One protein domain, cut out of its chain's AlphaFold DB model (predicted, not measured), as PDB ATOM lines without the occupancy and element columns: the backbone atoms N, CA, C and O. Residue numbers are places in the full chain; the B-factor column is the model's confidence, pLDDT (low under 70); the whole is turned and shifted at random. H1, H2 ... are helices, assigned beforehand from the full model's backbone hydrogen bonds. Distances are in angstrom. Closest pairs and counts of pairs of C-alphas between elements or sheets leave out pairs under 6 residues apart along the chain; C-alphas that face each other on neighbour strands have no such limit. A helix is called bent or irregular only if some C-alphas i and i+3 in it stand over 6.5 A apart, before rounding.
ATOM      1  N   ILE A  26     106.805 141.190 148.712       72.81
ATOM      2  CA  ILE A  26     105.967 140.713 149.816       72.81
ATOM      3  C   ILE A  26     106.636 139.498 150.475       72.81
ATOM      4  O   ILE A  26     106.523 139.307 151.687       72.81
ATOM      5  N   SER A  27     107.388 138.714 149.694       73.50
ATOM      6  CA  SER A  27     108.212 137.614 150.187       73.50
ATOM      7  C   SER A  27     109.233 138.057 151.231       73.50
ATOM      8  O   SER A  27     109.376 137.379 152.244       73.50
ATOM      9  N   ASP A  28     109.893 139.198 151.040       71.75
ATOM     10  CA  ASP A  28     110.930 139.681 151.955       71.75
ATOM     11  C   ASP A  28     110.325 140.104 153.293       71.75
ATOM     12  O   ASP A  28     110.853 139.778 154.355       71.75
ATOM     13  N   VAL A  29     109.150 140.742 153.258       74.62
ATOM     14  CA  VAL A  29     108.384 141.085 154.467       74.62
ATOM     15  C   VAL A  29     107.967 139.828 155.223       74.62
ATOM     16  O   VAL A  29     108.096 139.775 156.445       74.62
ATOM     17  N   ILE A  30     107.495 138.803 154.507       80.50
ATOM     18  CA  ILE A  30     107.115 137.518 155.105       80.50
ATOM     19  C   ILE A  30     108.335 136.842 155.741       80.50
ATOM     20  O   ILE A  30     108.241 136.351 156.864       80.50
ATOM     21  N   ILE A  31     109.486 136.841 155.066       79.38
ATOM     22  CA  ILE A  31     110.730 136.263 155.589       79.38
ATOM     23  C   ILE A  31     111.195 137.026 156.837       79.38
ATOM     24  O   ILE A  31     111.529 136.400 157.843       79.38
ATOM     25  N   GLY A  32     111.154 138.360 156.815       74.75
ATOM     26  CA  GLY A  32     111.470 139.191 157.977       74.75
ATOM     27  C   GLY A  32     110.543 138.930 159.165       74.75
ATOM     28  O   GLY A  32     111.012 138.803 160.295       74.75
ATOM     29  N   LEU A  33     109.241 138.757 158.916       79.94
ATOM     30  CA  LEU A  33     108.267 138.351 159.935       79.94
ATOM     31  C   LEU A  33     108.581 136.969 160.510       79.94
ATOM     32  O   LEU A  33     108.556 136.802 161.727       79.94
ATOM     33  N   LEU A  34     108.909 135.987 159.666       83.94
ATOM     34  CA  LEU A  34     109.277 134.641 160.115       83.94
ATOM     35  C   LEU A  34     110.533 134.662 160.991       83.94
ATOM     36  O   LEU A  34     110.559 134.007 162.033       83.94
ATOM     37  N   ILE A  35     111.544 135.450 160.617       82.56
ATOM     38  CA  ILE A  35     112.759 135.641 161.418       82.56
ATOM     39  C   ILE A  35     112.424 136.327 162.743       82.56
ATOM     40  O   ILE A  35     112.879 135.881 163.796       82.56
ATOM     41  N   GLY A  36     111.592 137.368 162.715       79.81
ATOM     42  CA  GLY A  36     111.155 138.074 163.914       79.81
ATOM     43  C   GLY A  36     110.415 137.167 164.893       79.81
ATOM     44  O   GLY A  36     110.760 137.127 166.074       79.81
ATOM     45  N   VAL A  37     109.462 136.375 164.396       83.12
ATOM     46  CA  VAL A  37     108.722 135.382 165.187       83.12
ATOM     47  C   VAL A  37     109.660 134.311 165.733       83.12
ATOM     48  O   VAL A  37     109.560 133.966 166.907       83.12
ATOM     49  N   PHE A  38     110.597 133.813 164.924       85.62
ATOM     50  CA  PHE A  38     111.568 132.810 165.356       85.62
ATOM     51  C   PHE A  38     112.464 133.325 166.489       85.62
ATOM     52  O   PHE A  38     112.620 132.657 167.512       85.62
ATOM     53  N   LEU A  39     113.016 134.533 166.346       83.31
ATOM     54  CA  LEU A  39     113.857 135.154 167.370       83.31
ATOM     55  C   LEU A  39     113.065 135.475 168.641       83.31
ATOM     56  O   LEU A  39     113.549 135.217 169.744       83.31
ATOM     57  N   TYR A  40     111.839 135.982 168.500       83.62
ATOM     58  CA  TYR A  40     110.958 136.253 169.633       83.62
ATOM     59  C   TYR A  40     110.578 134.966 170.375       83.62
ATOM     60  O   TYR A  40     110.617 134.921 171.604       83.62
ATOM     61  N   PHE A  41     110.280 133.891 169.643       84.31
ATOM     62  CA  PHE A  41     109.996 132.582 170.220       84.31
ATOM     63  C   PHE A  41     111.211 132.009 170.957       84.31
ATOM     64  O   PHE A  41     111.081 131.527 172.083       84.31
ATOM     65  N   GLY A  42     112.408 132.117 170.370       84.50
ATOM     66  CA  GLY A  42     113.656 131.734 171.031       84.50
ATOM     67  C   GLY A  42     113.897 132.522 172.322       84.50
ATOM     68  O   GLY A  42     114.218 131.940 173.357       84.50
ATOM     69  N   TYR A  43     113.667 133.836 172.295       83.06
ATOM     70  CA  TYR A  43     113.740 134.690 173.478       83.06
ATOM     71  C   TYR A  43     112.733 134.271 174.562       83.06
ATOM     72  O   TYR A  43     113.098 134.142 175.733       83.06
ATOM     73  N   TYR A  44     111.487 133.990 174.178       80.50
ATOM     74  CA  TYR A  44     110.447 133.522 175.090       80.50
ATOM     75  C   TYR A  44     110.798 132.172 175.738       80.50
ATOM     76  O   TYR A  44     110.654 132.018 176.951       80.50
ATOM     77  N   MET A  45     111.321 131.218 174.959       83.69
ATOM     78  CA  MET A  45     111.804 129.917 175.448       83.69
ATOM     79  C   MET A  45     112.956 130.066 176.454       83.69
ATOM     80  O   MET A  45     112.983 129.402 177.489       83.69
ATOM     81  N   LEU A  46     113.908 130.967 176.190       82.44
ATOM     82  CA  LEU A  46     115.032 131.220 177.100       82.44
ATOM     83  C   LEU A  46     114.588 131.879 178.408       82.44
ATOM     84  O   LEU A  46     115.155 131.610 179.467       82.44
ATOM     85  N   MET A  47     113.565 132.727 178.336       78.62
ATOM     86  CA  MET A  47     113.053 133.483 179.473       78.62
ATOM     87  C   MET A  47     111.824 132.844 180.125       78.62
ATOM     88  O   MET A  47     111.224 133.470 180.993       78.62
ATOM     89  N   THR A  48     111.432 131.615 179.768       77.56
ATOM     90  CA  THR A  48     110.157 131.022 180.223       77.56
ATOM     91  C   THR A  48     110.045 130.986 181.752       77.56
ATOM     92  O   THR A  48     109.051 131.443 182.308       77.56
ATOM     93  N   ARG A  49     111.110 130.581 182.460       71.88
ATOM     94  CA  ARG A  49     111.144 130.553 183.941       71.88
ATOM     95  C   ARG A  49     111.079 131.942 184.591       71.88
ATOM     96  O   ARG A  49     110.808 132.066 185.784       71.88
ATOM     97  N   GLN A  50     111.408 132.985 183.842       70.50
ATOM     98  CA  GLN A  50     111.512 134.365 184.291       70.50
ATOM     99  C   GLN A  50     110.197 135.091 184.003       70.50
ATOM    100  O   GLN A  50     109.709 135.806 184.876       70.50
ATOM    101  N   PHE A  51     109.591 134.816 182.844       69.44
ATOM    102  CA  PHE A  51     108.235 135.222 182.480       69.44
ATOM    103  C   PHE A  51     107.183 134.624 183.417       69.44
ATOM    104  O   PHE A  51     106.264 135.335 183.807       69.44
ATOM    105  N   GLU A  52     107.335 133.362 183.833       71.19
ATOM    106  CA  GLU A  52     106.443 132.728 184.819       71.19
ATOM    107  C   GLU A  52     106.439 133.450 186.174       71.19
ATOM    108  O   GLU A  52     105.428 133.450 186.872       71.19
ATOM    109  N   LYS A  53     107.565 134.063 186.564       75.50
ATOM    110  CA  LYS A  53     107.689 134.765 187.848       75.50
ATOM    111  C   LYS A  53     107.188 136.198 187.785       75.50
ATOM    112  O   LYS A  53     106.537 136.646 188.721       75.50
ATOM    113  N   ASP A  54     107.576 136.930 186.746       74.50
ATOM    114  CA  ASP A  54     107.166 138.317 186.552       74.50
ATOM    115  C   ASP A  54     107.347 138.725 185.078       74.50
ATOM    116  O   ASP A  54     108.454 139.102 184.666       74.50
ATOM    117  N   PRO A  55     106.277 138.657 184.268       66.88
ATOM    118  CA  PRO A  55     106.337 138.962 182.843       66.88
ATOM    119  C   PRO A  55     106.532 140.459 182.566       66.88
ATOM    120  O   PRO A  55     106.905 140.826 181.452       66.88
ATOM    121  N   PHE A  56     106.322 141.326 183.565       73.25
ATOM    122  CA  PHE A  56     106.403 142.781 183.420       73.25
ATOM    123  C   PHE A  56     107.692 143.379 183.984       73.25
ATOM    124  O   PHE A  56     107.837 144.601 184.074       73.25
ATOM    125  N   LYS A  57     108.674 142.543 184.331       74.94
ATOM    126  CA  LYS A  57     109.981 143.046 184.743       74.94
ATOM    127  C   LYS A  57     110.631 143.847 183.618       74.94
ATOM    128  O   LYS A  57     110.771 143.378 182.489       74.94
ATOM    129  N   TRP A  58     111.084 145.045 183.981       71.12
ATOM    130  CA  TRP A  58     111.684 146.056 183.107       71.12
ATOM    131  C   TRP A  58     112.592 145.536 181.979       71.12
ATOM    132  O   TRP A  58     112.344 145.908 180.834       71.12
ATOM    133  N   PRO A  59     113.601 144.674 182.225       76.06
ATOM    134  CA  PRO A  59     114.468 144.206 181.143       76.06
ATOM    135  C   PRO A  59     113.714 143.382 180.088       76.06
ATOM    136  O   PRO A  59     114.054 143.445 178.910       76.06
ATOM    137  N   TYR A  60     112.667 142.651 180.477       76.00
ATOM    138  CA  TYR A  60     111.951 141.760 179.564       76.00
ATOM    139  C   TYR A  60     110.954 142.492 178.673       76.00
ATOM    140  O   TYR A  60     110.823 142.175 177.486       76.00
ATOM    141  N   ILE A  61     110.284 143.496 179.240       79.81
ATOM    142  CA  ILE A  61     109.440 144.430 178.493       79.81
ATOM    143  C   ILE A  61     110.270 145.158 177.441       79.81
ATOM    144  O   ILE A  61     109.850 145.247 176.293       79.81
ATOM    145  N   LEU A  62     111.458 145.640 177.811       82.44
ATOM    146  CA  LEU A  62     112.295 146.450 176.927       82.44
ATOM    147  C   LEU A  62     112.746 145.655 175.694       82.44
ATOM    148  O   LEU A  62     112.638 146.145 174.572       82.44
ATOM    149  N   ILE A  63     113.142 144.392 175.886       81.94
ATOM    150  CA  ILE A  63     113.488 143.478 174.787       81.94
ATOM    151  C   ILE A  63     112.257 143.161 173.925       81.94
ATOM    152  O   ILE A  63     112.342 143.155 172.699       81.94
ATOM    153  N   SER A  64     111.091 142.950 174.538       81.62
ATOM    154  CA  SER A  64     109.852 142.664 173.800       81.62
ATOM    155  C   SER A  64     109.396 143.856 172.950       81.62
ATOM    156  O   SER A  64     109.041 143.684 171.785       81.62
ATOM    157  N   ILE A  65     109.461 145.072 173.501       85.44
ATOM    158  CA  ILE A  65     109.195 146.321 172.774       85.44
ATOM    159  C   ILE A  65     110.184 146.472 171.621       85.44
ATOM    160  O   ILE A  65     109.784 146.813 170.512       85.44
ATOM    161  N   TYR A  66     111.462 146.174 171.856       86.12
ATOM    162  CA  TYR A  66     112.474 146.227 170.812       86.12
ATOM    163  C   TYR A  66     112.172 145.265 169.657       86.12
ATOM    164  O   TYR A  66     112.285 145.662 168.499       86.12
ATOM    165  N   PHE A  67     111.729 144.035 169.936       84.94
ATOM    166  CA  PHE A  67     111.303 143.093 168.895       84.94
ATOM    167  C   PHE A  67     110.083 143.591 168.114       84.94
ATOM    168  O   PHE A  67     110.065 143.500 166.885       84.94
ATOM    169  N   ALA A  68     109.091 144.154 168.808       83.50
ATOM    170  CA  ALA A  68     107.909 144.726 168.169       83.50
ATOM    171  C   ALA A  68     108.280 145.900 167.246       83.50
ATOM    172  O   ALA A  68     107.853 145.939 166.093       83.50
ATOM    173  N   LEU A  69     109.132 146.813 167.722       85.94
ATOM    174  CA  LEU A  69     109.661 147.918 166.922       85.94
ATOM    175  C   LEU A  69     110.474 147.399 165.736       85.94
ATOM    176  O   LEU A  69     110.245 147.823 164.612       85.94
ATOM    177  N   SER A  70     111.365 146.436 165.952       84.88
ATOM    178  CA  SER A  70     112.167 145.839 164.879       84.88
ATOM    179  C   SER A  70     111.286 145.237 163.785       84.88
ATOM    180  O   SER A  70     111.535 145.475 162.611       84.88
ATOM    181  N   THR A  71     110.197 144.553 164.153       81.69
ATOM    182  CA  THR A  71     109.225 144.009 163.189       81.69
ATOM    183  C   THR A  71     108.518 145.112 162.406       81.69
ATOM    184  O   THR A  71     108.404 145.032 161.186       81.69
ATOM    185  N   LEU A  72     108.049 146.154 163.097       82.94
ATOM    186  CA  LEU A  72     107.276 147.233 162.484       82.94
ATOM    187  C   LEU A  72     108.140 148.106 161.562       82.94
ATOM    188  O   LEU A  72     107.682 148.558 160.515       82.94
ATOM    189  N   LEU A  73     109.404 148.305 161.936       83.00
ATOM    190  CA  LEU A  73     110.377 149.090 161.185       83.00
ATOM    191  C   LEU A  73     111.181 148.271 160.170       83.00
ATOM    192  O   LEU A  73     111.882 148.860 159.349       83.00
ATOM    193  N   TYR A  74     111.075 146.941 160.172       80.19
ATOM    194  CA  TYR A  74     111.830 146.089 159.257       80.19
ATOM    195  C   TYR A  74     111.574 146.448 157.790       80.19
ATOM    196  O   TYR A  74     112.524 146.620 157.038       80.19
ATOM    197  N   ALA A  75     110.315 146.650 157.387       73.62
ATOM    198  CA  ALA A  75     109.981 147.021 156.008       73.62
ATOM    199  C   ALA A  75     110.652 148.339 155.568       73.62
ATOM    200  O   ALA A  75     111.056 148.487 154.416       73.62
ATOM    201  N   TYR A  76     110.809 149.281 156.502       76.00
ATOM    202  CA  TYR A  76     111.509 150.543 156.275       76.00
ATOM    203  C   TYR A  76     113.026 150.336 156.163       76.00
ATOM    204  O   TYR A  76     113.662 150.796 155.212       76.00
ATOM    205  N   ALA A  77     113.603 149.605 157.117       75.31
ATOM    206  CA  ALA A  77     115.038 149.369 157.194       75.31
ATOM    207  C   ALA A  77     115.555 148.434 156.092       75.31
ATOM    208  O   ALA A  77     116.670 148.626 155.621       75.31
ATOM    209  N   HIS A  78     114.759 147.463 155.639       71.25
ATOM    210  CA  HIS A  78     115.128 146.491 154.604       71.25
ATOM    211  C   HIS A  78     115.546 147.174 153.303       71.25
ATOM    212  O   HIS A  78     116.640 146.922 152.807       71.25
ATOM    213  N   ASN A  79     114.751 148.126 152.811       69.00
ATOM    214  CA  ASN A  79     115.089 148.884 151.601       69.00
ATOM    215  C   ASN A  79     116.390 149.676 151.750       69.00
ATOM    216  O   ASN A  79     117.185 149.779 150.815       69.00
ATOM    217  N   ARG A  80     116.616 150.250 152.935       70.00
ATOM    218  CA  ARG A  80     117.804 151.056 153.225       70.00
ATOM    219  C   ARG A  80     119.052 150.201 153.351       70.00
ATOM    220  O   ARG A  80     120.078 150.543 152.771       70.00
ATOM    221  N   VAL A  81     118.953 149.085 154.065       68.69
ATOM    222  CA  VAL A  81     120.044 148.125 154.224       68.69
ATOM    223  C   VAL A  81     120.360 147.467 152.896       68.69
ATOM    224  O   VAL A  81     121.531 147.390 152.564       68.69
ATOM    225  N   SER A  82     119.362 147.097 152.090       64.25
ATOM    226  CA  SER A  82     119.587 146.597 150.730       64.25
ATOM    227  C   SER A  82     120.359 147.615 149.888       64.25
ATOM    228  O   SER A  82     121.394 147.282 149.320       64.25
ATOM    229  N   ALA A  83     119.945 148.888 149.902       64.19
ATOM    230  CA  ALA A  83     120.642 149.946 149.173       64.19
ATOM    231  C   ALA A  83     122.064 150.226 149.705       64.19
ATOM    232  O   ALA A  83     122.959 150.579 148.934       64.19
ATOM    233  N   TRP A  84     122.293 150.098 151.015       64.69
ATOM    234  CA  TRP A  84     123.625 150.224 151.620       64.69
ATOM    235  C   TRP A  84     124.524 149.037 151.273       64.69
ATOM    236  O   TRP A  84     125.683 149.242 150.916       64.69
ATOM    237  N   VAL A  85     123.991 147.817 151.341       62.38
ATOM    238  CA  VAL A  85     124.667 146.559 150.997       62.38
ATOM    239  C   VAL A  85     125.096 146.580 149.528       62.38
ATOM    240  O   VAL A  85     126.270 146.373 149.246       62.38
ATOM    241  N   GLU A  86     124.206 146.953 148.607       59.22
ATOM    242  CA  GLU A  86     124.510 147.018 147.167       59.22
ATOM    243  C   GLU A  86     125.536 148.103 146.798       59.22
ATOM    244  O   GLU A  86     126.286 147.953 145.834       59.22
ATOM    245  N   ASN A  87     125.595 149.211 147.545       58.50
ATOM    246  CA  ASN A  87     126.564 150.282 147.284       58.50
ATOM    247  C   ASN A  87     127.926 150.056 147.956       58.50
ATOM    248  O   ASN A  87     128.906 150.718 147.599       58.50
ATOM    249  N   SER A  88     128.022 149.147 148.925       55.50
ATOM    250  CA  SER A  88     129.248 148.923 149.687       55.50
ATOM    251  C   SER A  88     129.971 147.664 149.206       55.50
ATOM    252  O   SER A  88     129.702 146.545 149.622       55.50
ATOM    253  N   LYS A  89     131.009 147.866 148.386       53.53
ATOM    254  CA  LYS A  89     131.914 146.801 147.897       53.53
ATOM    255  C   LYS A  89     132.555 145.937 148.998       53.53
ATOM    256  O   LYS A  89     133.109 144.887 148.700       53.53
ATOM    257  N   PHE A  90     132.529 146.388 150.254       47.84
ATOM    258  CA  PHE A  90     133.017 145.636 151.416       47.84
ATOM    259  C   PHE A  90     132.059 144.527 151.873       47.84
ATOM    260  O   PHE A  90     132.486 143.606 152.565       47.84
ATOM    261  N   ILE A  91     130.781 144.613 151.505       50.88
ATOM    262  CA  ILE A  91     129.719 143.746 152.018       50.88
ATOM    263  C   ILE A  91     129.484 142.532 151.101       50.88
ATOM    264  O   ILE A  91     129.181 141.454 151.611       50.88
ATOM    265  N   ASP A  92     129.777 142.646 149.800       51.41
ATOM    266  CA  ASP A  92     129.693 141.550 148.812       51.41
ATOM    267  C   ASP A  92     130.489 140.285 149.195       51.41
ATOM    268  O   ASP A  92     130.149 139.183 148.770       51.41
ATOM    269  N   LEU A  93     131.552 140.414 150.000       48.06
ATOM    270  CA  LEU A  93     132.418 139.289 150.375       48.06
ATOM    271  C   LEU A  93     131.950 138.542 151.640       48.06
ATOM    272  O   LEU A  93     132.356 137.405 151.862       48.06
ATOM    273  N   LEU A  94     131.118 139.169 152.479       51.38
ATOM    274  CA  LEU A  94     130.703 138.631 153.786       51.38
ATOM    275  C   LEU A  94     129.201 138.338 153.887       51.38
ATOM    276  O   LEU A  94     128.780 137.683 154.841       51.38
ATOM    277  N   PHE A  95     128.388 138.810 152.941       50.88
ATOM    278  CA  PHE A  95     126.935 138.731 153.044       50.88
ATOM    279  C   PHE A  95     126.323 137.778 152.026       50.88
ATOM    280  O   PHE A  95     126.249 138.044 150.831       50.88
ATOM    281  N   ILE A  96     125.794 136.678 152.550       59.88
ATOM    282  CA  ILE A  96     124.744 135.911 151.886       59.88
ATOM    283  C   ILE A  96     123.471 136.780 151.963       59.88
ATOM    284  O   ILE A  96     123.239 137.389 153.007       59.88
ATOM    285  N   PRO A  97     122.596 136.823 150.943       58.91
ATOM    286  CA  PRO A  97     121.356 137.621 150.962       58.91
ATOM    287  C   PRO A  97     120.456 137.415 152.197       58.91
ATOM    288  O   PRO A  97     119.598 138.228 152.507       58.91
ATOM    289  N   GLN A  98     120.648 136.319 152.926       60.38
ATOM    290  CA  GLN A  98     119.915 135.987 154.146       60.38
ATOM    291  C   GLN A  98     120.458 136.709 155.394       60.38
ATOM    292  O   GLN A  98     119.699 136.980 156.323       60.38
ATOM    293  N   THR A  99     121.752 137.047 155.443       66.62
ATOM    294  CA  THR A  99     122.340 137.762 156.590       66.62
ATOM    295  C   THR A  99     122.036 139.256 156.549       66.62
ATOM    296  O   THR A  99     121.899 139.869 157.608       66.62
ATOM    297  N   SER A 100     121.851 139.839 155.358       66.75
ATOM    298  CA  SER A 100     121.417 141.235 155.205       66.75
ATOM    299  C   SER A 100     120.017 141.452 155.771       66.75
ATOM    300  O   SER A 100     119.798 142.440 156.462       66.75
ATOM    301  N   ILE A 101     119.109 140.493 155.575       71.56
ATOM    302  CA  ILE A 101     117.754 140.499 156.142       71.56
ATOM    303  C   ILE A 101     117.799 140.506 157.673       71.56
ATOM    304  O   ILE A 101     117.114 141.294 158.323       71.56
ATOM    305  N   LEU A 102     118.628 139.646 158.265       74.25
ATOM    306  CA  LEU A 102     118.714 139.515 159.717       74.25
ATOM    307  C   LEU A 102     119.340 140.764 160.359       74.25
ATOM    308  O   LEU A 102     118.895 141.223 161.409       74.25
ATOM    309  N   ILE A 103     120.327 141.359 159.691       75.50
ATOM    310  CA  ILE A 103     120.959 142.608 160.120       75.50
ATOM    311  C   ILE A 103     120.006 143.790 159.936       75.50
ATOM    312  O   ILE A 103     119.881 144.604 160.847       75.50
ATOM    313  N   ALA A 104     119.268 143.847 158.827       75.81
ATOM    314  CA  ALA A 104     118.197 144.817 158.636       75.81
ATOM    315  C   ALA A 104     117.156 144.735 159.750       75.81
ATOM    316  O   ALA A 104     116.767 145.768 160.283       75.81
ATOM    317  N   TYR A 105     116.761 143.526 160.151       80.56
ATOM    318  CA  TYR A 105     115.807 143.322 161.234       80.56
ATOM    319  C   TYR A 105     116.342 143.804 162.585       80.56
ATOM    320  O   TYR A 105     115.693 144.613 163.242       80.56
ATOM    321  N   ILE A 106     117.537 143.359 162.992       81.38
ATOM    322  CA  ILE A 106     118.122 143.742 164.286       81.38
ATOM    323  C   ILE A 106     118.358 145.253 164.339       81.38
ATOM    324  O   ILE A 106     117.985 145.923 165.294       81.38
ATOM    325  N   PHE A 107     118.954 145.834 163.302       82.88
ATOM    326  CA  PHE A 107     119.314 147.246 163.330       82.88
ATOM    327  C   PHE A 107     118.173 148.182 162.917       82.88
ATOM    328  O   PHE A 107     118.364 149.394 162.988       82.88
ATOM    329  N   ALA A 108     116.983 147.677 162.563       82.12
ATOM    330  CA  ALA A 108     115.869 148.501 162.085       82.12
ATOM    331  C   ALA A 108     115.531 149.698 162.996       82.12
ATOM    332  O   ALA A 108     115.467 150.820 162.484       82.12
ATOM    333  N   PRO A 109     115.386 149.540 164.329       80.69
ATOM    334  CA  PRO A 109     115.103 150.675 165.208       80.69
ATOM    335  C   PRO A 109     116.251 151.690 165.259       80.69
ATOM    336  O   PRO A 109     116.014 152.889 165.355       80.69
ATOM    337  N   ILE A 110     117.500 151.221 165.179       82.19
ATOM    338  CA  ILE A 110     118.699 152.069 165.239       82.19
ATOM    339  C   ILE A 110     118.837 152.874 163.947       82.19
ATOM    340  O   ILE A 110     119.054 154.079 164.001       82.19
ATOM    341  N   ILE A 111     118.664 152.221 162.796       80.31
ATOM    342  CA  ILE A 111     118.697 152.857 161.473       80.31
ATOM    343  C   ILE A 111     117.641 153.957 161.397       80.31
ATOM    344  O   ILE A 111     117.934 155.062 160.954       80.31
ATOM    345  N   PHE A 112     116.434 153.683 161.890       78.50
ATOM    346  CA  PHE A 112     115.373 154.680 161.938       78.50
ATOM    347  C   PHE A 112     115.719 155.886 162.813       78.50
ATOM    348  O   PHE A 112     115.467 157.016 162.411       78.50
ATOM    349  N   ILE A 113     116.316 155.665 163.990       80.31
ATOM    350  CA  ILE A 113     116.758 156.761 164.862       80.31
ATOM    351  C   ILE A 113     117.849 157.588 164.178       80.31
ATOM    352  O   ILE A 113     117.766 158.807 164.201       80.31
ATOM    353  N   ILE A 114     118.847 156.951 163.559       80.75
ATOM    354  CA  ILE A 114     119.932 157.655 162.856       80.75
ATOM    355  C   ILE A 114     119.383 158.510 161.713       80.75
ATOM    356  O   ILE A 114     119.873 159.607 161.509       80.75
ATOM    357  N   GLU A 115     118.376 158.043 160.975       73.06
ATOM    358  CA  GLU A 115     117.772 158.838 159.897       73.06
ATOM    359  C   GLU A 115     116.857 159.969 160.396       73.06
ATOM    360  O   GLU A 115     116.535 160.875 159.626       73.06
ATOM    361  N   LEU A 116     116.421 159.931 161.658       72.50
ATOM    362  CA  LEU A 116     115.599 160.985 162.252       72.50
ATOM    363  C   LEU A 116     116.427 162.217 162.678       72.50
ATOM    364  O   LEU A 116     115.841 163.283 162.872       72.50
ATOM    365  N   PHE A 117     117.750 162.076 162.832       67.06
ATOM    366  CA  PHE A 117     118.679 163.101 163.330       67.06
ATOM    367  C   PHE A 117     119.731 163.493 162.287       67.06
ATOM    368  O   PHE A 117     120.110 164.686 162.286       67.06
TER     369      PHE A 117
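This is residues 26 to 117 of the 117 residues of an uncharacterized protein of Tissierella creatinophila DSM 6911 (UniProt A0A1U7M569). Two long helical pieces, H1 and the arm H3a, lie side by side and run opposite ways, with the small helix H2 in the turn at one end. Toward the other end H3 bends off sharply as H3b, and a loop leads into H4, whose arm H4a crosses H1 and H3b before H4b turns away from H1 past H3a. The printed part has 92 residues with four named helices, H1, H2, H3 and H4 in that order, and no named strand; the class is all helix. It is only just loose, close to compact, with a radius of gyration of the C-alphas of 14.9 A, and elongated, spanning 48 by 30 by 25 A.

H1, residues 26 to 46, touches H3a, residues 58 to 72, with residues 32 to 40 alone, at a shallow tilt of 12 degrees, opposite ways; the closest C-alphas, of Gly 36 and Thr 71, are 6.3 A apart. H2, residues 48 to 51, is close to but not clearly touching H1, with the C-alphas of Tyr 44 and Phe 51 closest at 7.9 A. By its hydrogen bonds H3 was assigned as one helix, residues 58 to 87, but it is bent: C-alphas 72 and 75 are 7.0 A apart, and H3b, residues 75 to 87, stands to H3a at 71 degrees, only just about perpendicular. H4, residues 97 to 116, likewise assigned as one helix, is bent too, with C-alphas 106 and 109 7.6 A apart and its arms, H4a, residues 97 to 106, and H4b, residues 109 to 116, about perpendicular at 76 degrees. H4a touches H3b at a steep tilt of 50 degrees, opposite ways, closest at the C-alphas of His 78 and Ala 104, 5.3 A. H4a also touches H1, with residues 32 to 36 of H1 alone, at a steep tilt of 59 degrees, the same way, closest at the C-alphas of Gly 32 and Ile 101, 6.7 A. H4b only just touches H3a, with 3 pairs of C-alphas within 8 A, the closest being those of Ser 70 and Pro 109, 5.7 A; H1 and H4b are apart. In H1, H3a and H4b every O i to N i+4 pair is within hydrogen-bond range, in H3b 7 of 9 and in H4a 5 of 6, while H2 is too short for such a pair.

H1 begins at C-alpha 26, (105.967, 140.713, 149.816), and is 30.3 A long. H3a, 21.1 A, begins at C-alpha 58, (111.684, 146.056, 183.107), and H3b measures 19.0 A. H4a measures 15.0 A, and H4b ends at C-alpha 116, (115.599, 160.985, 162.252).

The C-alphas of Lys 53 and Lys 89, the two farthest apart, are 48.2 A from each other. The printed part has no cut; the link from H1 to H2 is tight, and those from H2 to H3 and from H3 to H4 are short. The mean pLDDT of the printed part is 73.9, with residues 51, 55, 79, 81 to 100 and 117 under 70.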